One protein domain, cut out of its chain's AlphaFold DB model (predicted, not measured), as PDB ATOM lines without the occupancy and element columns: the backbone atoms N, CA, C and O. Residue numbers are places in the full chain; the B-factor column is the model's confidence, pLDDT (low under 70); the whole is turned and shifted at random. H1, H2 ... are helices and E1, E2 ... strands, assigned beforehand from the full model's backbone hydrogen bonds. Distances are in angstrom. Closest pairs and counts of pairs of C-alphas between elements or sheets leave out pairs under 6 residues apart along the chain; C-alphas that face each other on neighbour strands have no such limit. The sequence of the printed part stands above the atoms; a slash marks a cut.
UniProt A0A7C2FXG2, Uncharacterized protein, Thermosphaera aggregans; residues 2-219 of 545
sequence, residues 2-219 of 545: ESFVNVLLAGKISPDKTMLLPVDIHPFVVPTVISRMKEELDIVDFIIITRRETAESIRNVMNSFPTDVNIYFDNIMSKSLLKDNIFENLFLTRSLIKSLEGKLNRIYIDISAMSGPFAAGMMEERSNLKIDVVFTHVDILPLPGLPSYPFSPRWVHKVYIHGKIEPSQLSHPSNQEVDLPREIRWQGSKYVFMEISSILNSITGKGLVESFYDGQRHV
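Overview. This is residues 2 to 219 of the 545 residues of an uncharacterized protein of Thermosphaera aggregans (UniProt A0A7C2FXG2). A strongly twisted sheet of eight strands runs through the body, with H5 and H6 over one face and H2 and H3 on the other, making three layers, helices on both faces of a sheet. The sheet curls round H2, while H7 and the small strand E7 lie off the sheet at one end of the longest axis. The printed part has 218 residues, with seven named helices and nine named strands in the order H1 E1 H2 E2 H3 E3 H4 H5 E4 H6 E5 E6 E7 H7 E8 E9; the class is mixed, helices and strands. The sheet, in the order E3 E2 E1 E4 E5 E6 E8 E9, is mixed; the whole is compact, with a radius of gyration of the C-alphas of 17.4 A and spans of 50 by 39 by 32 A.

Along the chain. H1, residues 2 to 10, begins at C-alpha 2 (-63.738, -11.884, 83.072). Then come E1, 18 to 23; H2, 27 to 41, 21.5 A; E2, 45 to 50; H3, 52 to 63, 17.5 A; E3, 70 to 73; H4, 74 to 77; H5, 86 to 100, 21.3 A; E4, 106 to 110; H6, 116 to 128, 19.8 A; E5, 132 to 138, 20.0 A; E6, 159 to 162; E7, 183 to 185; H7, 189 to 203, 21.3 A; E8, 209 to 213; and E9, 216 to 218, ending at C-alpha 218 (-48.989, 22.943, 73.611).

Arrangement. E1 is parallel to E2, with N 21 and O 47 at 2.8 A, and to E4, with N 20 and O 108 at 2.8 A. E5 and E6 form an antiparallel hairpin, with N 160 and O 137 at 2.7 A. E1, H2, E2 is a strand-helix-strand unit, two parallel neighbour strands with a helix between, and its crossover is right-handed. H5 lies over E1 at a height over the sheet of 9.5 A; H6, on the same face, lies over E4 and E5 at 9.7 A. H5 and H6 touch at a steep tilt of 40 degrees, closest at the C-alphas of Ile 86 and Phe 118, 5.9 A. H7 is not on the sheet and touches no helix. Every O i to N i+4 pair is within hydrogen-bond range in H1, H5 and H7; H2 has 9 of 11, H3 6 of 8 and H6 7 of 9, and H4 is too short for such a pair.

Size, cuts and confidence. The C-alphas farthest apart are those of Asn 128 and Trp 186, 53.7 A. The printed part has no cut; the links E5 to E6 and E6 to E7 are long. The mean pLDDT of the printed part is 83.5, and residues 166 to 179 are among those under 70.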
ATOM      1  N   GLU A   2     -62.366 -12.142  82.578       67.00
ATOM      2  CA  GLU A   2     -63.738 -11.884  83.072       67.00
ATOM      3  C   GLU A   2     -63.840 -11.629  84.585       67.00
ATOM      4  O   GLU A   2     -64.474 -10.669  85.006       67.00
ATOM      5  N   SER A   3     -63.153 -12.418  85.420       71.69
ATOM      6  CA  SER A   3     -63.170 -12.214  86.878       71.69
ATOM      7  C   SER A   3     -62.598 -10.858  87.309       71.69
ATOM      8  O   SER A   3     -63.080 -10.272  88.268       71.69
ATOM      9  N   PHE A   4     -61.580 -10.355  86.607       80.12
ATOM     10  CA  PHE A   4     -60.970  -9.056  86.894       80.12
ATOM     11  C   PHE A   4     -61.851  -7.914  86.386       80.12
ATOM     12  O   PHE A   4     -62.066  -6.950  87.107       80.12
ATOM     13  N   VAL A   5     -62.453  -8.067  85.202       76.94
ATOM     14  CA  VAL A   5     -63.454  -7.120  84.689       76.94
ATOM     15  C   VAL A   5     -64.628  -7.001  85.662       76.94
ATOM     16  O   VAL A   5     -65.038  -5.892  85.977       76.94
ATOM     17  N   ASN A   6     -65.110  -8.104  86.235       77.69
ATOM     18  CA  ASN A   6     -66.171  -8.055  87.242       77.69
ATOM     19  C   ASN A   6     -65.759  -7.279  88.504       77.69
ATOM     20  O   ASN A   6     -66.582  -6.552  89.051       77.69
ATOM     21  N   VAL A   7     -64.496  -7.381  88.940       78.56
ATOM     22  CA  VAL A   7     -63.958  -6.566  90.047       78.56
ATOM     23  C   VAL A   7     -63.936  -5.083  89.674       78.56
ATOM     24  O   VAL A   7     -64.385  -4.261  90.466       78.56
ATOM     25  N   LEU A   8     -63.486  -4.741  88.463       79.00
ATOM     26  CA  LEU A   8     -63.485  -3.360  87.965       79.00
ATOM     27  C   LEU A   8     -64.906  -2.777  87.908       79.00
ATOM     28  O   LEU A   8     -65.150  -1.662  88.362       79.00
ATOM     29  N   LEU A   9     -65.864  -3.553  87.398       74.81
ATOM     30  CA  LEU A   9     -67.263  -3.138  87.291       74.81
ATOM     31  C   LEU A   9     -67.948  -3.037  88.660       74.81
ATOM     32  O   LEU A   9     -68.761  -2.136  88.868       74.81
ATOM     33  N   ALA A  10     -67.612  -3.919  89.603       73.94
ATOM     34  CA  ALA A  10     -68.095  -3.841  90.981       73.94
ATOM     35  C   ALA A  10     -67.496  -2.646  91.742       73.94
ATOM     36  O   ALA A  10     -68.178  -2.057  92.580       73.94
ATOM     37  N   GLY A  11     -66.256  -2.263  91.419       66.81
ATOM     38  CA  GLY A  11     -65.543  -1.126  92.005       66.81
ATOM     39  C   GLY A  11     -66.109   0.250  91.646       66.81
ATOM     40  O   GLY A  11     -65.735   1.227  92.281       66.81
ATOM     41  N   LYS A  12     -67.043   0.333  90.682       77.25
ATOM     42  CA  LYS A  12     -67.629   1.590  90.177       77.25
ATOM     43  C   LYS A  12     -66.571   2.594  89.689       77.25
ATOM     44  O   LYS A  12     -66.576   3.747  90.106       77.25
ATOM     45  N   ILE A  13     -65.700   2.147  88.783       86.56
ATOM     46  CA  ILE A  13     -64.710   3.007  88.114       86.56
ATOM     47  C   ILE A  13     -65.337   4.287  87.535       86.56
ATOM     48  O   ILE A  13     -66.428   4.264  86.953       86.56
ATOM     49  N   SER A  14     -64.631   5.404  87.688       86.56
ATOM     50  CA  SER A  14     -65.077   6.733  87.275       86.56
ATOM     51  C   SER A  14     -64.980   6.898  85.751       86.56
ATOM     52  O   SER A  14     -63.878   6.763  85.209       86.56
ATOM     53  N   PRO A  15     -66.068   7.268  85.045       85.06
ATOM     54  CA  PRO A  15     -66.116   7.284  83.577       85.06
ATOM     55  C   PRO A  15     -65.060   8.135  82.859       85.06
ATOM     56  O   PRO A  15     -64.714   7.816  81.725       85.06
ATOM     57  N   ASP A  16     -64.571   9.193  83.509       84.75
ATOM     58  CA  ASP A  16     -63.641  10.178  82.937       84.75
ATOM     59  C   ASP A  16     -62.328  10.309  83.728       84.75
ATOM     60  O   ASP A  16     -61.471  11.115  83.378       84.75
ATOM     61  N   LYS A  17     -62.158   9.532  84.808       89.62
ATOM     62  CA  LYS A  17     -61.023   9.645  85.748       89.62
ATOM     63  C   LYS A  17     -60.334   8.303  86.007       89.62
ATOM     64  O   LYS A  17     -59.830   8.055  87.104       89.62
ATOM     65  N   THR A  18     -60.351   7.441  84.992       93.50
ATOM     66  CA  THR A  18     -59.759   6.101  85.033       93.50
ATOM     67  C   THR A  18     -58.505   6.037  84.167       93.50
ATOM     68  O   THR A  18     -58.525   6.410  82.991       93.50
ATOM     69  N   MET A  19     -57.428   5.506  84.740       95.19
ATOM     70  CA  MET A  19     -56.174   5.226  84.056       95.19
ATOM     71  C   MET A  19     -55.871   3.732  84.035       95.19
ATOM     72  O   MET A  19     -55.978   3.047  85.047       95.19
ATOM     73  N   LEU A  20     -55.413   3.245  82.888       95.69
ATOM     74  CA  LEU A  20     -54.743   1.967  82.737       95.69
ATOM     75  C   LEU A  20     -53.228   2.191  82.780       95.69
ATOM     76  O   LEU A  20     -52.684   2.958  81.988       95.69
ATOM     77  N   LEU A  21     -52.552   1.489  83.683       95.19
ATOM     78  CA  LEU A  21     -51.104   1.506  83.853       95.19
ATOM     79  C   LEU A  21     -50.538   0.096  83.623       95.19
ATOM     80  O   LEU A  21     -50.449  -0.707  84.560       95.19
ATOM     81  N   PRO A  22     -50.186  -0.250  82.376       94.00
ATOM     82  CA  PRO A  22     -49.442  -1.463  82.079       94.00
ATOM     83  C   PRO A  22     -47.980  -1.317  82.500       94.00
ATOM     84  O   PRO A  22     -47.283  -0.402  82.068       94.00
ATOM     85  N   VAL A  23     -47.521  -2.238  83.343       91.69
ATOM     86  CA  VAL A  23     -46.168  -2.239  83.910       91.69
ATOM     87  C   VAL A  23     -45.453  -3.501  83.454       91.69
ATOM     88  O   VAL A  23     -45.592  -4.562  84.080       91.69
ATOM     89  N   ASP A  24     -44.704  -3.394  82.355       85.81
ATOM     90  CA  ASP A  24     -43.810  -4.454  81.883       85.81
ATOM     91  C   ASP A  24     -42.361  -4.215  82.353       85.81
ATOM     92  O   ASP A  24     -41.662  -5.186  82.658       85.81
ATOM     93  N   ILE A  25     -41.939  -2.956  82.514       79.06
ATOM     94  CA  ILE A  25     -40.605  -2.543  82.964       79.06
ATOM     95  C   ILE A  25     -40.680  -1.597  84.170       79.06
ATOM     96  O   ILE A  25     -41.661  -0.895  84.389       79.06
ATOM     97  N   HIS A  26     -39.607  -1.586  84.968       84.25
ATOM     98  CA  HIS A  26     -39.369  -0.631  86.062       84.25
ATOM     99  C   HIS A  26     -40.529  -0.465  87.075       84.25
ATOM    100  O   HIS A  26     -41.105   0.611  87.200       84.25
ATOM    101  N   PRO A  27     -40.833  -1.481  87.905       86.94
ATOM    102  CA  PRO A  27     -41.946  -1.430  88.865       86.94
ATOM    103  C   PRO A  27     -41.860  -0.290  89.901       86.94
ATOM    104  O   PRO A  27     -42.869   0.102  90.478       86.94
ATOM    105  N   PHE A  28     -40.668   0.266  90.130       85.88
ATOM    106  CA  PHE A  28     -40.432   1.348  91.090       85.88
ATOM    107  C   PHE A  28     -40.991   2.713  90.659       85.88
ATOM    108  O   PHE A  28     -41.040   3.625  91.480       85.88
ATOM    109  N   VAL A  29     -41.413   2.872  89.401       88.06
ATOM    110  CA  VAL A  29     -41.921   4.157  88.884       88.06
ATOM    111  C   VAL A  29     -43.409   4.374  89.154       88.06
ATOM    112  O   VAL A  29     -43.889   5.506  89.104       88.06
ATOM    113  N   VAL A  30     -44.130   3.294  89.465       91.50
ATOM    114  CA  VAL A  30     -45.589   3.267  89.620       91.50
ATOM    115  C   VAL A  30     -46.118   4.346  90.579       91.50
ATOM    116  O   VAL A  30     -47.034   5.062  90.174       91.50
ATOM    117  N   PRO A  31     -45.551   4.562  91.786       91.44
ATOM    118  CA  PRO A  31     -46.059   5.604  92.679       91.44
ATOM    119  C   PRO A  31     -45.911   7.011  92.105       91.44
ATOM    120  O   PRO A  31     -46.802   7.843  92.265       91.44
ATOM    121  N   THR A  32     -44.798   7.284  91.416       91.19
ATOM    122  CA  THR A  32     -44.573   8.580  90.772       91.19
ATOM    123  C   THR A  32     -45.612   8.813  89.686       91.19
ATOM    124  O   THR A  32     -46.223   9.879  89.673       91.19
ATOM    125  N   VAL A  33     -45.865   7.823  88.823       92.81
ATOM    126  CA  VAL A  33     -46.894   7.938  87.778       92.81
ATOM    127  C   VAL A  33     -48.259   8.207  88.405       92.81
ATOM    128  O   VAL A  33     -48.874   9.217  88.083       92.81
ATOM    129  N   ILE A  34     -48.694   7.383  89.363       92.38
ATOM    130  CA  ILE A  34     -49.989   7.552  90.046       92.38
ATOM    131  C   ILE A  34     -50.136   8.969  90.602       92.38
ATOM    132  O   ILE A  34     -51.129   9.646  90.351       92.38
ATOM    133  N   SER A  35     -49.120   9.447  91.311       89.62
ATOM    134  CA  SER A  35     -49.174  10.744  91.979       89.62
ATOM    135  C   SER A  35     -49.171  11.916  91.012       89.62
ATOM    136  O   SER A  35     -49.892  12.887  91.224       89.62
ATOM    137  N   ARG A  36     -48.380  11.834  89.937       89.06
ATOM    138  CA  ARG A  36     -48.341  12.872  88.902       89.06
ATOM    139  C   ARG A  36     -49.648  12.904  88.119       89.06
ATOM    140  O   ARG A  36     -50.149  13.987  87.850       89.06
ATOM    141  N   MET A  37     -50.236  11.752  87.808       90.38
ATOM    142  CA  MET A  37     -51.523  11.683  87.106       90.38
ATOM    143  C   MET A  37     -52.684  12.142  87.984       90.38
ATOM    144  O   MET A  37     -53.583  12.825  87.505       90.38
ATOM    145  N   LYS A  38     -52.639  11.844  89.283       88.19
ATOM    146  CA  LYS A  38     -53.567  12.424  90.251       88.19
ATOM    147  C   LYS A  38     -53.413  13.947  90.326       88.19
ATOM    148  O   LYS A  38     -54.406  14.660  90.287       88.19
ATOM    149  N   GLU A  39     -52.183  14.455  90.431       84.88
ATOM    150  CA  GLU A  39     -51.940  15.895  90.571       84.88
ATOM    151  C   GLU A  39     -52.325  16.693  89.317       84.88
ATOM    152  O   GLU A  39     -52.906  17.771  89.446       84.88
ATOM    153  N   GLU A  40     -51.979  16.191  88.130       83.62
ATOM    154  CA  GLU A  40     -52.076  16.943  86.873       83.62
ATOM    155  C   GLU A  40     -53.376  16.690  86.096       83.62
ATOM    156  O   GLU A  40     -53.748  17.517  85.268       83.62
ATOM    157  N   LEU A  41     -54.048  15.555  86.324       84.94
ATOM    158  CA  LEU A  41     -55.250  15.144  85.583       84.94
ATOM    159  C   LEU A  41     -56.418  14.708  86.478       84.94
ATOM    160  O   LEU A  41     -57.445  14.280  85.952       84.94
ATOM    161  N   ASP A  42     -56.269  14.778  87.806       85.31
ATOM    162  CA  ASP A  42     -57.290  14.365  88.782       85.31
ATOM    163  C   ASP A  42     -57.797  12.925  88.558       85.31
ATOM    164  O   ASP A  42     -58.975  12.606  88.733       85.31
ATOM    165  N   ILE A  43     -56.893  12.032  88.140       89.31
ATOM    166  CA  ILE A  43     -57.184  10.600  88.027       89.31
ATOM    167  C   ILE A  43     -57.365  10.016  89.429       89.31
ATOM    168  O   ILE A  43     -56.510  10.188  90.302       89.31
ATOM    169  N   VAL A  44     -58.465   9.287  89.628       90.06
ATOM    170  CA  VAL A  44     -58.819   8.675  90.922       90.06
ATOM    171  C   VAL A  44     -58.867   7.150  90.875       90.06
ATOM    172  O   VAL A  44     -58.736   6.522  91.921       90.06
ATOM    173  N   ASP A  45     -59.017   6.550  89.692       92.88
ATOM    174  CA  ASP A  45     -59.071   5.100  89.502       92.88
ATOM    175  C   ASP A  45     -57.882   4.622  88.657       92.88
ATOM    176  O   ASP A  45     -57.731   5.016  87.501       92.88
ATOM    177  N   PHE A  46     -57.050   3.739  89.210       93.62
ATOM    178  CA  PHE A  46     -55.857   3.199  88.552       93.62
ATOM    179  C   PHE A  46     -55.961   1.685  88.380       93.62
ATOM    180  O   PHE A  46     -55.962   0.927  89.348       93.62
ATOM    181  N   ILE A  47     -56.011   1.229  87.132       93.88
ATOM    182  CA  ILE A  47     -56.004  -0.179  86.741       93.88
ATOM    183  C   ILE A  47     -54.564  -0.561  86.414       93.88
ATOM    184  O   ILE A  47     -54.032  -0.157  85.386       93.88
ATOM    185  N   ILE A  48     -53.927  -1.353  87.269       93.25
ATOM    186  CA  ILE A  48     -52.553  -1.808  87.073       93.25
ATOM    187  C   ILE A  48     -52.577  -3.230  86.521       93.25
ATOM    188  O   ILE A  48     -53.081  -4.156  87.168       93.25
ATOM    189  N   ILE A  49     -52.007  -3.396  85.328       92.88
ATOM    190  CA  ILE A  49     -51.765  -4.708  84.721       92.88
ATOM    191  C   ILE A  49     -50.264  -4.951  84.633       92.88
ATOM    192  O   ILE A  49     -49.500  -4.046  84.302       92.88
ATOM    193  N   THR A  50     -49.809  -6.153  84.961       92.62
ATOM    194  CA  THR A  50     -48.369  -6.411  85.080       92.62
ATOM    195  C   THR A  50     -48.013  -7.864  84.789       92.62
ATOM    196  O   THR A  50     -48.897  -8.691  84.558       92.62
ATOM    197  N   ARG A  51     -46.711  -8.175  84.773       88.81
ATOM    198  CA  ARG A  51     -46.181  -9.542  84.713       88.81
ATOM    199  C   ARG A  51     -46.109 -10.157  86.111       88.81
ATOM    200  O   ARG A  51     -46.149  -9.461  87.128       88.81
ATOM    201  N   ARG A  52     -46.017 -11.486  86.181       85.81
ATOM    202  CA  ARG A  52     -46.025 -12.204  87.468       85.81
ATOM    203  C   ARG A  52     -44.801 -11.846  88.309       85.81
ATOM    204  O   ARG A  52     -44.916 -11.700  89.522       85.81
ATOM    205  N   GLU A  53     -43.664 -11.676  87.653       85.19
ATOM    206  CA  GLU A  53     -42.348 -11.431  88.242       85.19
ATOM    207  C   GLU A  53     -42.232 -10.000  88.791       85.19
ATOM    208  O   GLU A  53     -41.543  -9.753  89.778       85.19
ATOM    209  N   THR A  54     -42.936  -9.045  88.183       85.44
ATOM    210  CA  THR A  54     -42.924  -7.629  88.580       85.44
ATOM    211  C   THR A  54     -43.965  -7.301  89.644       85.44
ATOM    212  O   THR A  54     -43.796  -6.327  90.378       85.44
ATOM    213  N   ALA A  55     -45.019  -8.111  89.777       86.81
ATOM    214  CA  ALA A  55     -46.140  -7.834  90.671       86.81
ATOM    215  C   ALA A  55     -45.733  -7.634  92.140       86.81
ATOM    216  O   ALA A  55     -46.224  -6.711  92.789       86.81
ATOM    217  N   GLU A  56     -44.836  -8.474  92.665       85.12
ATOM    218  CA  GLU A  56     -44.359  -8.349  94.049       85.12
ATOM    219  C   GLU A  56     -43.554  -7.061  94.251       85.12
ATOM    220  O   GLU A  56     -43.766  -6.341  95.224       85.12
ATOM    221  N   SER A  57     -42.704  -6.711  93.283       86.94
ATOM    222  CA  SER A  57     -41.933  -5.465  93.319       86.94
ATOM    223  C   SER A  57     -42.842  -4.234  93.343       86.94
ATOM    224  O   SER A  57     -42.587  -3.311  94.112       86.94
ATOM    225  N   ILE A  58     -43.926  -4.226  92.556       87.88
ATOM    226  CA  ILE A  58     -44.891  -3.117  92.570       87.88
ATOM    227  C   ILE A  58     -45.582  -3.041  93.932       87.88
ATOM    228  O   ILE A  58     -45.638  -1.966  94.519       87.88
ATOM    229  N   ARG A  59     -46.055  -4.170  94.479       84.25
ATOM    230  CA  ARG A  59     -46.684  -4.196  95.814       84.25
ATOM    231  C   ARG A  59     -45.748  -3.665  96.895       84.25
ATOM    232  O   ARG A  59     -46.167  -2.842  97.697       84.25
ATOM    233  N   ASN A  60     -44.482  -4.075  96.882       85.50
ATOM    234  CA  ASN A  60     -43.495  -3.619  97.859       85.50
ATOM    235  C   ASN A  60     -43.284  -2.106  97.801       85.50
ATOM    236  O   ASN A  60     -43.222  -1.458  98.842       85.50
ATOM    237  N   VAL A  61     -43.220  -1.540  96.595       84.25
ATOM    238  CA  VAL A  61     -43.058  -0.096  96.404       84.25
ATOM    239  C   VAL A  61     -44.342   0.667  96.783       84.25
ATOM    240  O   VAL A  61     -44.261   1.766  97.327       84.25
ATOM    241  N   MET A  62     -45.518   0.077  96.554       84.38
ATOM    242  CA  MET A  62     -46.812   0.679  96.895       84.38
ATOM    243  C   MET A  62     -47.176   0.574  98.385       84.38
ATOM    244  O   MET A  62     -47.866   1.452  98.886       84.38
ATOM    245  N   ASN A  63     -46.702  -0.438  99.122       79.62
ATOM    246  CA  ASN A  63     -47.040  -0.649 100.542       79.62
ATOM    247  C   ASN A  63     -46.663   0.534 101.448       79.62
ATOM    248  O   ASN A  63     -47.311   0.770 102.464       79.62
ATOM    249  N   SER A  64     -45.603   1.263 101.101       66.56
ATOM    250  CA  SER A  64     -45.149   2.455 101.824       66.56
ATOM    251  C   SER A  64     -45.673   3.762 101.231       66.56
ATOM    252  O   SER A  64     -45.298   4.833 101.706       66.56
ATOM    253  N   PHE A  65     -46.470   3.696 100.163       70.94
ATOM    254  CA  PHE A  65     -46.908   4.866  99.424       70.94
ATOM    255  C   PHE A  65     -48.342   5.245  99.832       70.94
ATOM    256  O   PHE A  65     -49.265   4.471  99.576       70.94
ATOM    257  N   PRO A  66     -48.560   6.400 100.487       66.75
ATOM    258  CA  PRO A  66     -49.901   6.822 100.868       66.75
ATOM    259  C   PRO A  66     -50.706   7.147  99.607       66.75
ATOM    260  O   PRO A  66     -50.320   8.006  98.819       66.75
ATOM    261  N   THR A  67     -51.828   6.455  99.417       67.50
ATOM    262  CA  THR A  67     -52.709   6.666  98.265       67.50
ATOM    263  C   THR A  67     -54.125   6.960  98.712       67.50
ATOM    264  O   THR A  67     -54.785   6.126  99.328       67.50
ATOM    265  N   ASP A  68     -54.615   8.119  98.317       79.50
ATOM    266  CA  ASP A  68     -56.010   8.546  98.368       79.50
ATOM    267  C   ASP A  68     -56.683   8.339  96.992       79.50
ATOM    268  O   ASP A  68     -57.434   9.184  96.502       79.50
ATOM    269  N   VAL A  69     -56.347   7.225  96.331       83.94
ATOM    270  CA  VAL A  69     -56.863   6.806  95.018       83.94
ATOM    271  C   VAL A  69     -57.244   5.327  95.053       83.94
ATOM    272  O   VAL A  69     -56.718   4.559  95.862       83.94
ATOM    273  N   ASN A  70     -58.133   4.911  94.157       88.25
ATOM    274  CA  ASN A  70     -58.529   3.516  94.012       88.25
ATOM    275  C   ASN A  70     -57.530   2.787  93.109       88.25
ATOM    276  O   ASN A  70     -57.290   3.208  91.977       88.25
ATOM    277  N   ILE A  71     -56.970   1.672  93.582       88.19
ATOM    278  CA  ILE A  71     -56.017   0.859  92.816       88.19
ATOM    279  C   ILE A  71     -56.593  -0.537  92.591       88.19
ATOM    280  O   ILE A  71     -56.844  -1.289  93.534       88.19
ATOM    281  N   TYR A  72     -56.734  -0.909  91.323       88.19
ATOM    282  CA  TYR A  72     -57.191  -2.219  90.883       88.19
ATOM    283  C   TYR A  72     -56.019  -2.981  90.277       88.19
ATOM    284  O   TYR A  72     -55.476  -2.584  89.250       88.19
ATOM    285  N   PHE A  73     -55.631  -4.090  90.901       86.00
ATOM    286  CA  PHE A  73     -54.443  -4.848  90.511       86.00
ATOM    287  C   PHE A  73     -54.830  -6.207  89.918       86.00
ATOM    288  O   PHE A  73     -55.517  -6.999  90.571       86.00
ATOM    289  N   ASP A  74     -54.375  -6.513  88.703       80.62
ATOM    290  CA  ASP A  74     -54.744  -7.742  87.975       80.62
ATOM    291  C   ASP A  74     -54.390  -9.045  88.724       80.62
ATOM    292  O   ASP A  74     -55.132 -10.031  88.699       80.62
ATOM    293  N   ASN A  75     -53.290  -9.029  89.473       71.56
ATOM    294  CA  ASN A  75     -52.781 -10.168  90.228       71.56
ATOM    295  C   ASN A  75     -53.485 -10.390  91.586       71.56
ATOM    296  O   ASN A  75     -53.041 -11.212  92.388       71.56
ATOM    297  N   ILE A  76     -54.582  -9.689  91.894       62.78
ATOM    298  CA  ILE A  76     -55.423 -10.037  93.062       62.78
ATOM    299  C   ILE A  76     -56.040 -11.440  92.879       62.78
ATOM    300  O   ILE A  76     -56.260 -12.152  93.851       62.78
ATOM    301  N   MET A  77     -56.209 -11.894  91.631       55.12
ATOM    302  CA  MET A  77     -56.802 -13.197  91.287       55.12
ATOM    303  C   MET A  77     -55.767 -14.252  90.837       55.12
ATOM    304  O   MET A  77     -56.103 -15.172  90.091       55.12
ATOM    305  N   SER A  78     -54.502 -14.134  91.265       55.00
ATOM    306  CA  SER A  78     -53.399 -15.080  90.968       55.00
ATOM    307  C   SER A  78     -53.035 -15.257  89.480       55.00
ATOM    308  O   SER A  78     -52.374 -16.231  89.109       55.00
ATOM    309  N   LYS A  79     -53.454 -14.336  88.602       70.38
ATOM    310  CA  LYS A  79     -53.111 -14.336  87.173       70.38
ATOM    311  C   LYS A  79     -52.760 -12.922  86.712       70.38
ATOM    312  O   LYS A  79     -53.642 -12.168  86.322       70.38
ATOM    313  N   SER A  80     -51.468 -12.605  86.720       84.25
ATOM    314  CA  SER A  80     -50.914 -11.451  86.006       84.25
ATOM    315  C   SER A  80     -51.266 -11.516  84.518       84.25
ATOM    316  O   SER A  80     -51.106 -12.569  83.874       84.25
ATOM    317  N   LEU A  81     -51.802 -10.410  84.008       85.62
ATOM    318  CA  LEU A  81     -52.346 -10.300  82.664       85.62
ATOM    319  C   LEU A  81     -51.218 -10.194  81.641       85.62
ATOM    320  O   LEU A  81     -51.264 -10.913  80.649       85.62
ATOM    321  N   LEU A  82     -50.181  -9.393  81.906       89.69
ATOM    322  CA  LEU A  82     -49.051  -9.276  80.985       89.69
ATOM    323  C   LEU A  82     -48.165 -10.532  81.013       89.69
ATOM    324  O   LEU A  82     -48.013 -11.209  82.036       89.69
ATOM    325  N   LYS A  83     -47.577 -10.818  79.854       88.56
ATOM    326  CA  LYS A  83     -46.671 -11.917  79.509       88.56
ATOM    327  C   LYS A  83     -45.374 -11.361  78.921       88.56
ATOM    328  O   LYS A  83     -45.221 -10.153  78.758       88.56
ATOM    329  N   ASP A  84     -44.449 -12.244  78.567       85.81
ATOM    330  CA  ASP A  84     -43.200 -11.854  77.898       85.81
ATOM    331  C   ASP A  84     -43.383 -11.552  76.402       85.81
ATOM    332  O   ASP A  84     -42.516 -10.945  75.777       85.81
ATOM    333  N   ASN A  85     -44.516 -11.949  75.812       90.25
ATOM    334  CA  ASN A  85     -44.808 -11.717  74.403       90.25
ATOM    335  C   ASN A  85     -45.563 -10.394  74.194       90.25
ATOM    336  O   ASN A  85     -46.687 -10.220  74.663       90.25
ATOM    337  N   ILE A  86     -44.964  -9.481  73.425       89.12
ATOM    338  CA  ILE A  86     -45.519  -8.146  73.157       89.12
ATOM    339  C   ILE A  86     -46.843  -8.219  72.384       89.12
ATOM    340  O   ILE A  86     -47.784  -7.513  72.733       89.12
ATOM    341  N   PHE A  87     -46.967  -9.093  71.382       90.25
ATOM    342  CA  PHE A  87     -48.213  -9.244  70.619       90.25
ATOM    343  C   PHE A  87     -49.350  -9.786  71.488       90.25
ATOM    344  O   PHE A  87     -50.493  -9.342  71.373       90.25
ATOM    345  N   GLU A  88     -49.032 -10.714  72.391       90.62
ATOM    346  CA  GLU A  88     -49.994 -11.208  73.375       90.62
ATOM    347  C   GLU A  88     -50.418 -10.089  74.337       90.62
ATOM    348  O   GLU A  88     -51.610  -9.899  74.568       90.62
ATOM    349  N   ASN A  89     -49.472  -9.280  74.823       91.69
ATOM    350  CA  ASN A  89     -49.761  -8.132  75.686       91.69
ATOM    351  C   ASN A  89     -50.652  -7.093  75.002       91.69
ATOM    352  O   ASN A  89     -51.600  -6.610  75.626       91.69
ATOM    353  N   LEU A  90     -50.400  -6.782  73.728       92.31
ATOM    354  CA  LEU A  90     -51.248  -5.899  72.920       92.31
ATOM    355  C   LEU A  90     -52.671  -6.455  72.816       92.31
ATOM    356  O   LEU A  90     -53.643  -5.752  73.102       92.31
ATOM    357  N   PHE A  91     -52.804  -7.743  72.485       90.88
ATOM    358  CA  PHE A  91     -54.102  -8.408  72.397       90.88
ATOM    359  C   PHE A  91     -54.862  -8.379  73.731       90.88
ATOM    360  O   PHE A  91     -56.054  -8.048  73.759       90.88
ATOM    361  N   LEU A  92     -54.192  -8.706  74.838       90.81
ATOM    362  CA  LEU A  92     -54.792  -8.770  76.170       90.81
ATOM    363  C   LEU A  92     -55.202  -7.383  76.677       90.81
ATOM    364  O   LEU A  92     -56.317  -7.222  77.177       90.81
ATOM    365  N   THR A  93     -54.343  -6.382  76.493       91.69
ATOM    366  CA  THR A  93     -54.605  -4.991  76.891       91.69
ATOM    367  C   THR A  93     -55.769  -4.411  76.093       91.69
ATOM    368  O   THR A  93     -56.708  -3.867  76.673       91.69
ATOM    369  N   ARG A  94     -55.794  -4.619  74.771       91.38
ATOM    370  CA  ARG A  94     -56.921  -4.218  73.918       91.38
ATOM    371  C   ARG A  94     -58.227  -4.887  74.332       91.38
ATOM    372  O   ARG A  94     -59.266  -4.235  74.367       91.38
ATOM    373  N   SER A  95     -58.191  -6.183  74.636       90.50
ATOM    374  CA  SER A  95     -59.383  -6.933  75.057       90.50
ATOM    375  C   SER A  95     -59.932  -6.424  76.392       90.50
ATOM    376  O   SER A  95     -61.149  -6.319  76.559       90.50
ATOM    377  N   LEU A  96     -59.046  -6.042  77.318       91.12
ATOM    378  CA  LEU A  96     -59.426  -5.385  78.564       91.12
ATOM    379  C   LEU A  96     -60.111  -4.042  78.293       91.12
ATOM    380  O   LEU A  96     -61.216  -3.835  78.781       91.12
ATOM    381  N   ILE A  97     -59.510  -3.168  77.477       91.56
ATOM    382  CA  ILE A  97     -60.094  -1.854  77.155       91.56
ATOM    383  C   ILE A  97     -61.463  -2.017  76.484       91.56
ATOM    384  O   ILE A  97     -62.424  -1.376  76.899       91.56
ATOM    385  N   LYS A  98     -61.592  -2.940  75.520       90.88
ATOM    386  CA  LYS A  98     -62.876  -3.255  74.868       90.88
ATOM    387  C   LYS A  98     -63.949  -3.722  75.847       90.88
ATOM    388  O   LYS A  98     -65.117  -3.408  75.669       90.88
ATOM    389  N   SER A  99     -63.566  -4.437  76.902       89.25
ATOM    390  CA  SER A  99     -64.506  -4.875  77.945       89.25
ATOM    391  C   SER A  99     -65.014  -3.720  78.821       89.25
ATOM    392  O   SER A  99     -66.013  -3.878  79.521       89.25
ATOM    393  N   LEU A 100     -64.330  -2.572  78.796       88.31
ATOM    394  CA  LEU A 100     -64.709  -1.346  79.504       88.31
ATOM    395  C   LEU A 100     -65.441  -0.341  78.592       88.31
ATOM    396  O   LEU A 100     -65.947   0.674  79.079       88.31
ATOM    397  N   GLU A 101     -65.534  -0.615  77.284       86.38
ATOM    398  CA  GLU A 101     -66.294   0.216  76.346       86.38
ATOM    399  C   GLU A 101     -67.771   0.298  76.772       86.38
ATOM    400  O   GLU A 101     -68.393  -0.684  77.178       86.38
ATOM    401  N   GLY A 102     -68.338   1.506  76.718       83.88
ATOM    402  CA  GLY A 102     -69.705   1.781  77.175       83.88
ATOM    403  C   GLY A 102     -69.861   1.922  78.696       83.88
ATOM    404  O   GLY A 102     -70.966   2.195  79.165       83.88
ATOM    405  N   LYS A 103     -68.783   1.748  79.473       86.19
ATOM    406  CA  LYS A 103     -68.728   2.063  80.917       86.19
ATOM    407  C   LYS A 103     -67.908   3.308  81.209       86.19
ATOM    408  O   LYS A 103     -68.210   4.033  82.151       86.19
ATOM    409  N   LEU A 104     -66.886   3.532  80.395       88.31
ATOM    410  CA  LEU A 104     -66.029   4.701  80.444       88.31
ATOM    411  C   LEU A 104     -66.309   5.587  79.226       88.31
ATOM    412  O   LEU A 104     -66.548   5.084  78.126       88.31
ATOM    413  N   ASN A 105     -66.260   6.898  79.437       87.00
ATOM    414  CA  ASN A 105     -66.297   7.897  78.369       87.00
ATOM    415  C   ASN A 105     -64.888   8.114  77.805       87.00
ATOM    416  O   ASN A 105     -64.708   8.248  76.593       87.00
ATOM    417  N   ARG A 106     -63.891   8.093  78.696       89.75
ATOM    418  CA  ARG A 106     -62.474   8.262  78.394       89.75
ATOM    419  C   ARG A 106     -61.631   7.314  79.239       89.75
ATOM    420  O   ARG A 106     -61.948   7.044  80.395       89.75
ATOM    421  N   ILE A 107     -60.522   6.850  78.674       92.25
ATOM    422  CA  ILE A 107     -59.489   6.120  79.409       92.25
ATOM    423  C   ILE A 107     -58.118   6.743  79.160       92.25
ATOM    424  O   ILE A 107     -57.733   7.021  78.021       92.25
ATOM    425  N   TYR A 108     -57.375   6.954  80.240       94.00
ATOM    426  CA  TYR A 108     -55.978   7.362  80.167       94.00
ATOM    427  C   TYR A 108     -55.095   6.117  80.153       94.00
ATOM    428  O   TYR A 108     -55.350   5.178  80.903       94.00
ATOM    429  N   ILE A 109     -54.069   6.082  79.309       95.25
ATOM    430  CA  ILE A 109     -53.111   4.972  79.269       95.25
ATOM    431  C   ILE A 109     -51.714   5.538  79.450       95.25
ATOM    432  O   ILE A 109     -51.215   6.237  78.569       95.25
ATOM    433  N   ASP A 110     -51.079   5.218  80.573       94.88
ATOM    434  CA  ASP A 110     -49.707   5.648  80.810       94.88
ATOM    435  C   ASP A 110     -48.710   4.643  80.233       94.88
ATOM    436  O   ASP A 110     -48.778   3.444  80.515       94.88
ATOM    437  N   ILE A 111     -47.786   5.137  79.409       93.31
ATOM    438  CA  ILE A 111     -46.802   4.316  78.690       93.31
ATOM    439  C   ILE A 111     -45.412   4.344  79.337       93.31
ATOM    440  O   ILE A 111     -44.470   3.771  78.798       93.31
ATOM    441  N   SER A 112     -45.246   5.001  80.487       91.81
ATOM    442  CA  SER A 112     -43.920   5.245  81.080       91.81
ATOM    443  C   SER A 112     -43.260   3.986  81.633       91.81
ATOM    444  O   SER A 112     -42.037   3.907  81.722       91.81
ATOM    445  N   ALA A 113     -44.075   3.000  82.005       90.69
ATOM    446  CA  ALA A 113     -43.638   1.700  82.501       90.69
ATOM    447  C   ALA A 113     -43.754   0.587  81.440       90.69
ATOM    448  O   ALA A 113     -43.760  -0.592  81.800       90.69
ATOM    449  N   MET A 114     -43.867   0.969  80.159       90.88
ATOM    450  CA  MET A 114     -43.899   0.065  79.010       90.88
ATOM    451  C   MET A 114     -42.551   0.011  78.284       90.88
ATOM    452  O   MET A 114     -41.864   1.022  78.131       90.88
ATOM    453  N   SER A 115     -42.208  -1.141  77.715       89.56
ATOM    454  CA  SER A 115     -41.173  -1.235  76.691       89.56
ATOM    455  C   SER A 115     -41.576  -0.435  75.448       89.56
ATOM    456  O   SER A 115     -42.745  -0.392  75.066       89.56
ATOM    457  N   GLY A 116     -40.596   0.178  74.778       90.00
ATOM    458  CA  GLY A 116     -40.836   1.016  73.596       90.00
ATOM    459  C   GLY A 116     -41.723   0.363  72.522       90.00
ATOM    460  O   GLY A 116     -42.679   0.999  72.080       90.00
ATOM    461  N   PRO A 117     -41.488  -0.908  72.132       91.69
ATOM    462  CA  PRO A 117     -42.345  -1.578  71.156       91.69
ATOM    463  C   PRO A 117     -43.774  -1.822  71.662       91.69
ATOM    464  O   PRO A 117     -44.716  -1.746  70.875       91.69
ATOM    465  N   PHE A 118     -43.957  -2.089  72.959       92.44
ATOM    466  CA  PHE A 118     -45.291  -2.271  73.530       92.44
ATOM    467  C   PHE A 118     -46.068  -0.948  73.568       92.44
ATOM    468  O   PHE A 118     -47.218  -0.907  73.132       92.44
ATOM    469  N   ALA A 119     -45.416   0.141  73.985       91.81
ATOM    470  CA  ALA A 119     -45.983   1.488  73.948       91.81
ATOM    471  C   ALA A 119     -46.406   1.893  72.526       91.81
ATOM    472  O   ALA A 119     -47.539   2.326  72.320       91.81
ATOM    473  N   ALA A 120     -45.530   1.690  71.534       91.31
ATOM    474  CA  ALA A 120     -45.814   2.013  70.137       91.31
ATOM    475  C   ALA A 120     -47.018   1.227  69.594       91.31
ATOM    476  O   ALA A 120     -47.941   1.824  69.042       91.31
ATOM    477  N   GLY A 121     -47.059  -0.092  69.820       91.69
ATOM    478  CA  GLY A 121     -48.193  -0.915  69.396       91.69
ATOM    479  C   GLY A 121     -49.509  -0.493  70.059       91.69
ATOM    480  O   GLY A 121     -50.544  -0.449  69.401       91.69
ATOM    481  N   MET A 122     -49.483  -0.110  71.341       91.56
ATOM    482  CA  MET A 122     -50.678   0.402  72.022       91.56
ATOM    483  C   MET A 122     -51.163   1.727  71.426       91.56
ATOM    484  O   MET A 122     -52.372   1.921  71.291       91.56
ATOM    485  N   MET A 123     -50.246   2.621  71.043       90.06
ATOM    486  CA  MET A 123     -50.592   3.882  70.380       90.06
ATOM    487  C   MET A 123     -51.226   3.657  68.999       90.06
ATOM    488  O   MET A 123     -52.180   4.357  68.658       90.06
ATOM    489  N   GLU A 124     -50.764   2.667  68.230       89.00
ATOM    490  CA  GLU A 124     -51.368   2.293  66.940       89.00
ATOM    491  C   GLU A 124     -52.779   1.700  67.104       89.00
ATOM    492  O   GLU A 124     -53.711   2.048  66.364       89.00
ATOM    493  N   GLU A 125     -52.975   0.865  68.130       86.88
ATOM    494  CA  GLU A 125     -54.269   0.243  68.440       86.88
ATOM    495  C   GLU A 125     -55.349   1.254  68.856       86.88
ATOM    496  O   GLU A 125     -56.532   0.907  68.852       86.88
ATOM    497  N   ARG A 126     -54.991   2.519  69.138       86.81
ATOM    498  CA  ARG A 126     -55.945   3.607  69.424       86.81
ATOM    499  C   ARG A 126     -57.070   3.687  68.392       86.81
ATOM    500  O   ARG A 126     -58.223   3.877  68.760       86.81
ATOM    501  N   SER A 127     -56.737   3.536  67.110       84.12
ATOM    502  CA  SER A 127     -57.696   3.631  65.998       84.12
ATOM    503  C   SER A 127     -58.747   2.509  65.982       84.12
ATOM    504  O   SER A 127     -59.805   2.663  65.374       84.12
ATOM    505  N   ASN A 128     -58.486   1.402  66.686       85.31
ATOM    506  CA  ASN A 128     -59.355   0.226  66.761       85.31
ATOM    507  C   ASN A 128     -60.284   0.226  67.990       85.31
ATOM    508  O   ASN A 128     -61.009  -0.756  68.209       85.31
ATOM    509  N   LEU A 129     -60.232   1.279  68.809       87.00
ATOM    510  CA  LEU A 129     -60.999   1.434  70.043       87.00
ATOM    511  C   LEU A 129     -62.109   2.471  69.841       87.00
ATOM    512  O   LEU A 129     -61.909   3.487  69.179       87.00
ATOM    513  N   LYS A 130     -63.295   2.214  70.403       88.06
ATOM    514  CA  LYS A 130     -64.456   3.126  70.295       88.06
ATOM    515  C   LYS A 130     -64.537   4.152  71.426       88.06
ATOM    516  O   LYS A 130     -65.403   5.021  71.398       88.06
ATOM    517  N   ILE A 131     -63.675   4.016  72.425       88.38
ATOM    518  CA  ILE A 131     -63.552   4.913  73.572       88.38
ATOM    519  C   ILE A 131     -62.497   5.992  73.300       88.38
ATOM    520  O   ILE A 131     -61.521   5.734  72.593       88.38
ATOM    521  N   ASP A 132     -62.662   7.188  73.872       89.00
ATOM    522  CA  ASP A 132     -61.620   8.215  73.827       89.00
ATOM    523  C   ASP A 132     -60.402   7.767  74.652       89.00
ATOM    524  O   ASP A 132     -60.487   7.585  75.869       89.00
ATOM    525  N   VAL A 133     -59.270   7.560  73.979       90.62
ATOM    526  CA  VAL A 133     -58.007   7.154  74.606       90.62
ATOM    527  C   VAL A 133     -57.012   8.301  74.558       90.62
ATOM    528  O   VAL A 133     -56.676   8.800  73.477       90.62
ATOM    529  N   VAL A 134     -56.495   8.660  75.730       91.44
ATOM    530  CA  VAL A 134     -55.440   9.662  75.906       91.44
ATOM    531  C   VAL A 134     -54.201   8.971  76.462       91.44
ATOM    532  O   VAL A 134     -54.255   8.374  77.536       91.44
ATOM    533  N   PHE A 135     -53.078   9.050  75.749       93.38
ATOM    534  CA  PHE A 135     -51.826   8.485  76.255       93.38
ATOM    535  C   PHE A 135     -51.082   9.503  77.105       93.38
ATOM    536  O   PHE A 135     -51.004  10.678  76.740       93.38
ATOM    537  N   THR A 136     -50.506   9.045  78.209       93.62
ATOM    538  CA  THR A 136     -49.661   9.854  79.087       93.62
ATOM    539  C   THR A 136     -48.275   9.243  79.198       93.62
ATOM    540  O   THR A 136     -48.098   8.032  79.069       93.62
ATOM    541  N   HIS A 137     -47.281  10.093  79.414       91.94
ATOM    542  CA  HIS A 137     -45.910   9.689  79.660       91.94
ATOM    543  C   HIS A 137     -45.292  10.606  80.714       91.94
ATOM    544  O   HIS A 137     -45.406  11.825  80.630       91.94
ATOM    545  N   VAL A 138     -44.630  10.028  81.704       91.06
ATOM    546  CA  VAL A 138     -43.881  10.733  82.737       91.06
ATOM    547  C   VAL A 138     -42.398  10.506  82.479       91.06
ATOM    548  O   VAL A 138     -41.947   9.359  82.440       91.06
ATOM    549  N   ASP A 139     -41.634  11.592  82.334       86.44
ATOM    550  CA  ASP A 139     -40.172  11.529  82.344       86.44
ATOM    551  C   ASP A 139     -39.733  10.897  83.661       86.44
ATOM    552  O   ASP A 139     -40.046  11.408  84.736       86.44
ATOM    553  N   ILE A 140     -39.009   9.785  83.594       77.88
ATOM    554  CA  ILE A 140     -38.528   9.099  84.786       77.88
ATOM    555  C   ILE A 140     -37.053   8.778  84.629       77.88
ATOM    556  O   ILE A 140     -36.598   8.210  83.637       77.88
ATOM    557  N   LEU A 141     -36.299   9.092  85.675       80.25
ATOM    558  CA  LEU A 141     -34.939   8.612  85.836       80.25
ATOM    559  C   LEU A 141     -34.964   7.114  86.184       80.25
ATOM    560  O   LEU A 141     -35.525   6.750  87.221       80.25
ATOM    561  N   PRO A 142     -34.336   6.233  85.385       73.75
ATOM    562  CA  PRO A 142     -34.399   4.783  85.578       73.75
ATOM    563  C   PRO A 142     -33.448   4.312  86.695       73.75
ATOM    564  O   PRO A 142     -32.632   3.415  86.496       73.75
ATOM    565  N   LEU A 143     -33.522   4.937  87.873       82.38
ATOM    566  CA  LEU A 143     -32.711   4.612  89.044       82.38
ATOM    567  C   LEU A 143     -33.592   4.041  90.162       82.38
ATOM    568  O   LEU A 143     -34.336   4.794  90.802       82.38
ATOM    569  N   PRO A 144     -33.497   2.737  90.460       79.31
ATOM    570  CA  PRO A 144     -34.123   2.184  91.654       79.31
ATOM    571  C   PRO A 144     -33.514   2.828  92.912       79.31
ATOM    572  O   PRO A 144     -32.301   2.808  93.118       79.31
ATOM    573  N   GLY A 145     -34.369   3.407  93.760       80.31
ATOM    574  CA  GLY A 145     -33.974   4.073  95.011       80.31
ATOM    575  C   GLY A 145     -34.235   5.581  95.046       80.31
ATOM    576  O   GLY A 145     -34.169   6.175  96.131       80.31
ATOM    577  N   LEU A 146     -34.586   6.185  93.904       87.00
ATOM    578  CA  LEU A 146     -35.133   7.540  93.861       87.00
ATOM    579  C   LEU A 146     -36.411   7.617  94.705       87.00
ATOM    580  O   LEU A 146     -37.302   6.787  94.516       87.00
ATOM    581  N   PRO A 147     -36.531   8.596  95.618       88.88
ATOM    582  CA  PRO A 147     -37.801   8.870  96.271       88.88
ATOM    583  C   PRO A 147     -38.886   9.143  95.229       88.88
ATOM    584  O   PRO A 147     -38.692   9.973  94.334       88.88
ATOM    585  N   SER A 148     -40.022   8.458  95.335       88.12
ATOM    586  CA  SER A 148     -41.164   8.724  94.466       88.12
ATOM    587  C   SER A 148     -41.703  10.133  94.697       88.12
ATOM    588  O   SER A 148     -41.547  10.701  95.779       88.12
ATOM    589  N   TYR A 149     -42.350  10.708  93.688       87.38
ATOM    590  CA  TYR A 149     -43.119  11.938  93.887       87.38
ATOM    591  C   TYR A 149     -44.221  11.686  94.950       87.38
ATOM    592  O   TYR A 149     -44.770  10.581  94.954       87.38
ATOM    593  N   PRO A 150     -44.532  12.630  95.870       85.50
ATOM    594  CA  PRO A 150     -44.085  14.032  95.956       85.50
ATOM    595  C   PRO A 150     -42.755  14.266  96.696       85.50
ATOM    596  O   PRO A 150     -42.340  15.411  96.864       85.50
ATOM    597  N   PHE A 151     -42.041  13.215  97.101       88.25
ATOM    598  CA  PHE A 151     -40.761  13.311  97.822       88.25
ATOM    599  C   PHE A 151     -39.547  13.544  96.910       88.25
ATOM    600  O   PHE A 151     -38.395  13.361  97.304       88.25
ATOM    601  N   SER A 152     -39.797  13.932  95.668       89.31
ATOM    602  CA  SER A 152     -38.799  14.350  94.695       89.31
ATOM    603  C   SER A 152     -39.359  15.495  93.849       89.31
ATOM    604  O   SER A 152     -40.581  15.614  93.719       89.31
ATOM    605  N   PRO A 153     -38.508  16.370  93.288       86.94
ATOM    606  CA  PRO A 153     -38.979  17.595  92.656       86.94
ATOM    607  C   PRO A 153     -39.856  17.362  91.426       86.94
ATOM    608  O   PRO A 153     -39.575  16.491  90.604       86.94
ATOM    609  N   ARG A 154     -40.873  18.203  91.234       84.88
ATOM    610  CA  ARG A 154     -41.782  18.116  90.080       84.88
ATOM    611  C   ARG A 154     -41.051  18.157  88.726       84.88
ATOM    612  O   ARG A 154     -41.395  17.408  87.818       84.88
ATOM    613  N   TRP A 155     -39.998  18.970  88.602       83.56
ATOM    614  CA  TRP A 155     -39.235  19.150  87.355       83.56
ATOM    615  C   TRP A 155     -38.389  17.940  86.927       83.56
ATOM    616  O   TRP A 155     -37.877  17.939  85.808       83.56
ATOM    617  N   VAL A 156     -38.201  16.926  87.783       86.69
ATOM    618  CA  VAL A 156     -37.565  15.659  87.366       86.69
ATOM    619  C   VAL A 156     -38.577  14.621  86.869       86.69
ATOM    620  O   VAL A 156     -38.147  13.605  86.338       86.69
ATOM    621  N   HIS A 157     -39.885  14.896  87.006       86.69
ATOM    622  CA  HIS A 157     -41.000  14.002  86.654       86.69
ATOM    623  C   HIS A 157     -42.022  14.707  85.757       86.69
ATOM    624  O   HIS A 157     -43.198  14.879  86.109       86.69
ATOM    625  N   LYS A 158     -41.550  15.206  84.615       86.19
ATOM    626  CA  LYS A 158     -42.368  15.984  83.686       86.19
ATOM    627  C   LYS A 158     -43.430  15.113  83.026       86.19
ATOM    628  O   LYS A 158     -43.148  13.982  82.653       86.19
ATOM    629  N   VAL A 159     -44.637  15.651  82.881       88.94
ATOM    630  CA  VAL A 159     -45.771  14.925  82.307       88.94
ATOM    631  C   VAL A 159     -45.989  15.355  80.862       88.94
ATOM    632  O   VAL A 159     -46.055  16.543  80.551       88.94
ATOM    633  N   TYR A 160     -46.136  14.370  79.993       89.88
ATOM    634  CA  TYR A 160     -46.460  14.502  78.586       89.88
ATOM    635  C   TYR A 160     -47.775  13.813  78.295       89.88
ATOM    636  O   TYR A 160     -48.059  12.737  78.822       89.88
ATOM    637  N   ILE A 161     -48.582  14.432  77.443       90.19
ATOM    638  CA  ILE A 161     -49.904  13.928  77.106       90.19
ATOM    639  C   ILE A 161     -50.090  13.961  75.598       90.19
ATOM    640  O   ILE A 161     -49.898  14.984  74.951       90.19
ATOM    641  N   HIS A 162     -50.483  12.831  75.030       87.62
ATOM    642  CA  HIS A 162     -50.730  12.664  73.605       87.62
ATOM    643  C   HIS A 162     -52.239  12.583  73.375       87.62
ATOM    644  O   HIS A 162     -52.838  11.505  73.339       87.62
ATOM    645  N   GLY A 163     -52.864  13.751  73.258       80.50
ATOM    646  CA  GLY A 163     -54.310  13.901  73.146       80.50
ATOM    647  C   GLY A 163     -54.768  15.312  73.498       80.50
ATOM    648  O   GLY A 163     -54.002  16.112  74.039       80.50
ATOM    649  N   LYS A 164     -56.029  15.621  73.178       74.50
ATOM    650  CA  LYS A 164     -56.641  16.899  73.539       74.50
ATOM    651  C   LYS A 164     -56.964  16.902  75.030       74.50
ATOM    652  O   LYS A 164     -57.654  16.003  75.511       74.50
ATOM    653  N   ILE A 165     -56.520  17.938  75.731       71.19
ATOM    654  CA  ILE A 165     -56.919  18.212  77.111       71.19
ATOM    655  C   ILE A 165     -57.651  19.540  77.115       71.19
ATOM    656  O   ILE A 165     -57.149  20.528  76.579       71.19
ATOM    657  N   GLU A 166     -58.843  19.560  77.697       66.19
ATOM    658  CA  GLU A 166     -59.555  20.818  77.883       66.19
ATOM    659  C   GLU A 166     -58.878  21.617  79.011       66.19
ATOM    660  O   GLU A 166     -58.540  21.034  80.041       66.19
ATOM    661  N   PRO A 167     -58.693  22.943  78.885       61.12
ATOM    662  CA  PRO A 167     -58.068  23.764  79.928       61.12
ATOM    663  C   PRO A 167     -58.732  23.629  81.308       61.12
ATOM    664  O   PRO A 167     -58.055  23.718  82.329       61.12
ATOM    665  N   SER A 168     -60.040  23.348  81.338       56.72
ATOM    666  CA  SER A 168     -60.812  23.070  82.556       56.72
ATOM    667  C   SER A 168     -60.356  21.816  83.312       56.72
ATOM    668  O   SER A 168     -60.613  21.706  84.507       56.72
ATOM    669  N   GLN A 169     -59.672  20.889  82.634       58.44
ATOM    670  CA  GLN A 169     -59.069  19.683  83.214       58.44
ATOM    671  C   GLN A 169     -57.666  19.943  83.790       58.44
ATOM    672  O   GLN A 169     -57.139  19.090  84.487       58.44
ATOM    673  N   LEU A 170     -57.062  21.103  83.498       57.78
ATOM    674  CA  LEU A 170     -55.738  21.517  83.990       57.78
ATOM    675  C   LEU A 170     -55.832  22.606  85.072       57.78
ATOM    676  O   LEU A 170     -54.866  22.877  85.786       57.78
ATOM    677  N   SER A 171     -56.985  23.266  85.190       48.31
ATOM    678  CA  SER A 171     -57.217  24.356  86.133       48.31
ATOM    679  C   SER A 171     -57.713  23.823  87.475       48.31
ATOM    680  O   SER A 171     -58.915  23.802  87.742       48.31
ATOM    681  N   HIS A 172     -56.787  23.417  88.340       52.19
ATOM    682  CA  HIS A 172     -57.104  23.159  89.742       52.19
ATOM    683  C   HIS A 172     -56.600  24.304  90.625       52.19
ATOM    684  O   HIS A 172     -55.427  24.673  90.524       52.19
ATOM    685  N   PRO A 173     -57.450  24.877  91.501       44.12
ATOM    686  CA  PRO A 173     -56.976  25.815  92.507       44.12
ATOM    687  C   PRO A 173     -55.985  25.094  93.427       44.12
ATOM    688  O   PRO A 173     -56.237  23.975  93.877       44.12
ATOM    689  N   SER A 174     -54.860  25.746  93.718       44.72
ATOM    690  CA  SER A 174     -53.774  25.258  94.581       44.72
ATOM    691  C   SER A 174     -54.165  25.084  96.056       44.72
ATOM    692  O   SER A 174     -53.328  24.738  96.880       44.72
ATOM    693  N   ASN A 175     -55.445  25.245  96.396       39.31
ATOM    694  CA  ASN A 175     -55.974  25.197  97.757       39.31
ATOM    695  C   ASN A 175     -56.233  23.768  98.263       39.31
ATOM    696  O   ASN A 175     -57.223  23.528  98.951       39.31
ATOM    697  N   GLN A 176     -55.366  22.807  97.946       46.97
ATOM    698  CA  GLN A 176     -55.259  21.659  98.842       46.97
ATOM    699  C   GLN A 176     -54.511  22.162 100.078       46.97
ATOM    700  O   GLN A 176     -53.418  22.707  99.951       46.97
ATOM    701  N   GLU A 177     -55.111  22.044 101.265       47.84
ATOM    702  CA  GLU A 177     -54.364  22.135 102.522       47.84
ATOM    703  C   GLU A 177     -53.268  21.072 102.466       47.84
ATOM    704  O   GLU A 177     -53.515  19.892 102.707       47.84
ATOM    705  N   VAL A 178     -52.067  21.469 102.049       55.66
ATOM    706  CA  VAL A 178     -50.934  20.558 102.052       55.66
ATOM    707  C   VAL A 178     -50.399  20.513 103.474       55.66
ATOM    708  O   VAL A 178     -50.039  21.550 104.039       55.66
ATOM    709  N   ASP A 179     -50.377  19.316 104.057       64.69
ATOM    710  CA  ASP A 179     -49.791  19.075 105.373       64.69
ATOM    711  C   ASP A 179     -48.268  19.238 105.270       64.69
ATOM    712  O   ASP A 179     -47.526  18.320 104.918       64.69
ATOM    713  N   LEU A 180     -47.807  20.474 105.464       70.06
ATOM    714  CA  LEU A 180     -46.393  20.822 105.421       70.06
ATOM    715  C   LEU A 180     -45.691  20.238 106.655       70.06
ATOM    716  O   LEU A 180     -46.182  20.416 107.778       70.06
ATOM    717  N   PRO A 181     -44.501  19.628 106.500       78.75
ATOM    718  CA  PRO A 181     -43.728  19.185 107.649       78.75
ATOM    719  C   PRO A 181     -43.404  20.397 108.522       78.75
ATOM    720  O   PRO A 181     -42.807  21.365 108.058       78.75
ATOM    721  N   ARG A 182     -43.800  20.364 109.798       85.75
ATOM    722  CA  ARG A 182     -43.548  21.472 110.740       85.75
ATOM    723  C   ARG A 182     -42.069  21.609 111.099       85.75
ATOM    724  O   ARG A 182     -41.608  22.700 111.428       85.75
ATOM    725  N   GLU A 183     -41.334  20.502 111.037       92.44
ATOM    726  CA  GLU A 183     -39.920  20.418 111.381       92.44
ATOM    727  C   GLU A 183     -39.184  19.474 110.429       92.44
ATOM    728  O   GLU A 183     -39.677  18.397 110.097       92.44
ATOM    729  N   ILE A 184     -37.957  19.838 110.065       93.50
ATOM    730  CA  ILE A 184     -37.021  18.997 109.325       93.50
ATOM    731  C   ILE A 184     -35.860  18.666 110.257       93.50
ATOM    732  O   ILE A 184     -35.118  19.549 110.696       93.50
ATOM    733  N   ARG A 185     -35.682  17.377 110.552       92.06
ATOM    734  CA  ARG A 185     -34.550  16.854 111.332       92.06
ATOM    735  C   ARG A 185     -33.549  16.192 110.401       92.06
ATOM    736  O   ARG A 185     -33.949  15.504 109.464       92.06
ATOM    737  N   TRP A 186     -32.251  16.338 110.662       89.62
ATOM    738  CA  TRP A 186     -31.263  15.610 109.865       89.62
ATOM    739  C   TRP A 186     -31.344  14.100 110.131       89.62
ATOM    740  O   TRP A 186     -30.974  13.628 111.202       89.62
ATOM    741  N   GLN A 187     -31.750  13.327 109.121       89.19
ATOM    742  CA  GLN A 187     -31.721  11.853 109.139       89.19
ATOM    743  C   GLN A 187     -30.918  11.264 107.959       89.19
ATOM    744  O   GLN A 187     -31.095  10.101 107.563       89.19
ATOM    745  N   GLY A 188     -30.038  12.093 107.392       90.88
ATOM    746  CA  GLY A 188     -29.295  11.864 106.154       90.88
ATOM    747  C   GLY A 188     -29.806  12.733 105.004       90.88
ATOM    748  O   GLY A 188     -30.973  13.131 104.974       90.88
ATOM    749  N   SER A 189     -28.938  12.976 104.026       93.94
ATOM    750  CA  SER A 189     -29.207  13.815 102.854       93.94
ATOM    751  C   SER A 189     -30.424  13.354 102.042       93.94
ATOM    752  O   SER A 189     -31.154  14.187 101.515       93.94
ATOM    753  N   LYS A 190     -30.717  12.043 102.008       94.81
ATOM    754  CA  LYS A 190     -31.944  11.498 101.398       94.81
ATOM    755  C   LYS A 190     -33.209  12.069 102.037       94.81
ATOM    756  O   LYS A 190     -34.109  12.490 101.323       94.81
ATOM    757  N   TYR A 191     -33.269  12.088 103.368       93.69
ATOM    758  CA  TYR A 191     -34.431  12.583 104.104       93.69
ATOM    759  C   TYR A 191     -34.597  14.091 103.908       93.69
ATOM    760  O   TYR A 191     -35.675  14.551 103.560       93.69
ATOM    761  N   VAL A 192     -33.503  14.852 104.027       95.06
ATOM    762  CA  VAL A 192     -33.510  16.302 103.759       95.06
ATOM    763  C   VAL A 192     -34.008  16.601 102.346       95.06
ATOM    764  O   VAL A 192     -34.849  17.477 102.161       95.06
ATOM    765  N   PHE A 193     -33.531  15.851 101.351       95.81
ATOM    766  CA  PHE A 193     -33.996  15.974  99.976       95.81
ATOM    767  C   PHE A 193     -35.498  15.705  99.839       95.81
ATOM    768  O   PHE A 193     -36.176  16.465  99.150       95.81
ATOM    769  N   MET A 194     -36.018  14.672 100.503       93.81
ATOM    770  CA  MET A 194     -37.440  14.325 100.470       93.81
ATOM    771  C   MET A 194     -38.323  15.412 101.090       93.81
ATOM    772  O   MET A 194     -39.271  15.858 100.444       93.81
ATOM    773  N   GLU A 195     -37.984  15.876 102.293       93.62
ATOM    774  CA  GLU A 195     -38.748  16.904 103.012       93.62
ATOM    775  C   GLU A 195     -38.749  18.236 102.259       93.62
ATOM    776  O   GLU A 195     -39.804  18.820 102.014       93.62
ATOM    777  N   ILE A 196     -37.576  18.697 101.812       95.06
ATOM    778  CA  ILE A 196     -37.479  19.944 101.050       95.06
ATOM    779  C   ILE A 196     -38.196  19.817  99.702       95.06
ATOM    780  O   ILE A 196     -38.891  20.746  99.303       95.06
ATOM    781  N   SER A 197     -38.082  18.681  99.006       92.75
ATOM    782  CA  SER A 197     -38.811  18.471  97.746       92.75
ATOM    783  C   SER A 197     -40.322  18.517  97.957       92.75
ATOM    784  O   SER A 197     -41.011  19.174  97.184       92.75
ATOM    785  N   SER A 198     -40.824  17.886  99.023       90.12
ATOM    786  CA  SER A 198     -42.240  17.933  99.393       90.12
ATOM    787  C   SER A 198     -42.700  19.374  99.633       90.12
ATOM    788  O   SER A 198     -43.668  19.825  99.023       90.12
ATOM    789  N   ILE A 199     -41.943  20.146 100.423       89.94
ATOM    790  CA  ILE A 199     -42.219  21.568 100.680       89.94
ATOM    791  C   ILE A 199     -42.275  22.366  99.375       89.94
ATOM    792  O   ILE A 199     -43.244  23.083  99.138       89.94
ATOM    793  N   LEU A 200     -41.261  22.234  98.515       89.19
ATOM    794  CA  LEU A 200     -41.200  22.964  97.247       89.19
ATOM    795  C   LEU A 200     -42.355  22.578  96.316       89.19
ATOM    796  O   LEU A 200     -42.971  23.452  95.714       89.19
ATOM    797  N   ASN A 201     -42.698  21.294  96.222       86.38
ATOM    798  CA  ASN A 201     -43.831  20.836  95.419       86.38
ATOM    799  C   ASN A 201     -45.169  21.387  95.944       86.38
ATOM    800  O   ASN A 201     -46.055  21.687  95.147       86.38
ATOM    801  N   SER A 202     -45.291  21.566  97.260       81.94
ATOM    802  CA  SER A 202     -46.510  22.045  97.924       81.94
ATOM    803  C   SER A 202     -46.821  23.518  97.651       81.94
ATOM    804  O   SER A 202     -47.986  23.892  97.605       81.94
ATOM    805  N   ILE A 203     -45.792  24.355  97.475       80.88
ATOM    806  CA  ILE A 203     -45.940  25.818  97.330       80.88
ATOM    807  C   ILE A 203     -45.805  26.324  95.894       80.88
ATOM    808  O   ILE A 203     -45.919  27.523  95.642       80.88
ATOM    809  N   THR A 204     -45.481  25.433  94.959       78.81
ATOM    810  CA  THR A 204     -45.274  25.776  93.551       78.81
ATOM    811  C   THR A 204     -46.482  25.358  92.731       78.81
ATOM    812  O   THR A 204     -47.030  24.269  92.929       78.81
ATOM    813  N   GLY A 205     -46.876  26.210  91.784       70.38
ATOM    814  CA  GLY A 205     -48.038  25.964  90.930       70.38
ATOM    815  C   GLY A 205     -48.011  24.601  90.213       70.38
ATOM    816  O   GLY A 205     -46.961  24.131  89.765       70.38
ATOM    817  N   LYS A 206     -49.193  23.979  90.104       73.12
ATOM    818  CA  LYS A 206     -49.453  22.777  89.288       73.12
ATOM    819  C   LYS A 206     -49.450  23.123  87.787       73.12
ATOM    820  O   LYS A 206     -49.306  24.289  87.417       73.12
ATOM    821  N   GLY A 207     -49.627  22.130  86.914       63.03
ATOM    822  CA  GLY A 207     -49.720  22.345  85.468       63.03
ATOM    823  C   GLY A 207     -48.380  22.183  84.764       63.03
ATOM    824  O   GLY A 207     -48.046  22.952  83.864       63.03
ATOM    825  N   LEU A 208     -47.586  21.192  85.175       68.06
ATOM    826  CA  LEU A 208     -46.320  20.839  84.528       68.06
ATOM    827  C   LEU A 208     -46.541  19.768  83.445       68.06
ATOM    828  O   LEU A 208     -45.915  18.704  83.439       68.06
ATOM    829  N   VAL A 209     -47.467  20.069  82.540       76.81
ATOM    830  CA  VAL A 209     -47.946  19.167  81.492       76.81
ATOM    831  C   VAL A 209     -47.599  19.739  80.133       76.81
ATOM    832  O   VAL A 209     -47.951  20.872  79.841       76.81
ATOM    833  N   GLU A 210     -46.980  18.956  79.262       83.12
ATOM    834  CA  GLU A 210     -46.923  19.278  77.836       83.12
ATOM    835  C   GLU A 210     -47.877  18.379  77.067       83.12
ATOM    836  O   GLU A 210     -47.830  17.159  77.206       83.12
ATOM    837  N   SER A 211     -48.737  18.975  76.243       82.75
ATOM    838  CA  SER A 211     -49.657  18.207  75.409       82.75
ATOM    839  C   SER A 211     -49.272  18.277  73.935       82.75
ATOM    840  O   SER A 211     -48.849  19.312  73.418       82.75
ATOM    841  N   PHE A 212     -49.410  17.145  73.256       82.69
ATOM    842  CA  PHE A 212     -49.216  16.995  71.824       82.69
ATOM    843  C   PHE A 212     -50.558  16.642  71.196       82.69
ATOM    844  O   PHE A 212     -51.114  15.569  71.447       82.69
ATOM    845  N   TYR A 213     -51.083  17.558  70.390       79.88
ATOM    846  CA  TYR A 213     -52.385  17.420  69.747       79.88
ATOM    847  C   TYR A 213     -52.390  18.169  68.410       79.88
ATOM    848  O   TYR A 213     -51.745  19.208  68.292       79.88
ATOM    849  N   ASP A 214     -53.052  17.612  67.390       77.62
ATOM    850  CA  ASP A 214     -53.102  18.150  66.017       77.62
ATOM    851  C   ASP A 214     -51.727  18.512  65.416       77.62
ATOM    852  O   ASP A 214     -51.564  19.497  64.698       77.62
ATOM    853  N   GLY A 215     -50.698  17.717  65.729       76.00
ATOM    854  CA  GLY A 215     -49.325  17.956  65.265       76.00
ATOM    855  C   GLY A 215     -48.635  19.159  65.920       76.00
ATOM    856  O   GLY A 215     -47.524  19.510  65.525       76.00
ATOM    857  N   GLN A 216     -49.257  19.776  66.926       79.44
ATOM    858  CA  GLN A 216     -48.723  20.920  67.655       79.44
ATOM    859  C   GLN A 216     -48.382  20.561  69.101       79.44
ATOM    860  O   GLN A 216     -49.064  19.776  69.768       79.44
ATOM    861  N   ARG A 217     -47.302  21.174  69.591       81.75
ATOM    862  CA  ARG A 217     -46.906  21.134  70.998       81.75
ATOM    863  C   ARG A 217     -47.562  22.300  71.723       81.75
ATOM    864  O   ARG A 217     -47.305  23.454  71.393       81.75
ATOM    865  N   HIS A 218     -48.345  21.982  72.738       75.38
ATOM    866  CA  HIS A 218     -48.989  22.943  73.611       75.38
ATOM    867  C   HIS A 218     -48.313  22.887  74.977       75.38
ATOM    868  O   HIS A 218     -48.284  21.847  75.642       75.38
ATOM    869  N   VAL A 219     -47.747  24.021  75.377       71.00
ATOM    870  CA  VAL A 219     -47.098  24.206  76.674       71.00
ATOM    871  C   VAL A 219     -47.968  25.173  77.487       71.00
ATOM    872  O   VAL A 219     -48.462  26.147  76.919       71.00
TER     873      VAL A 219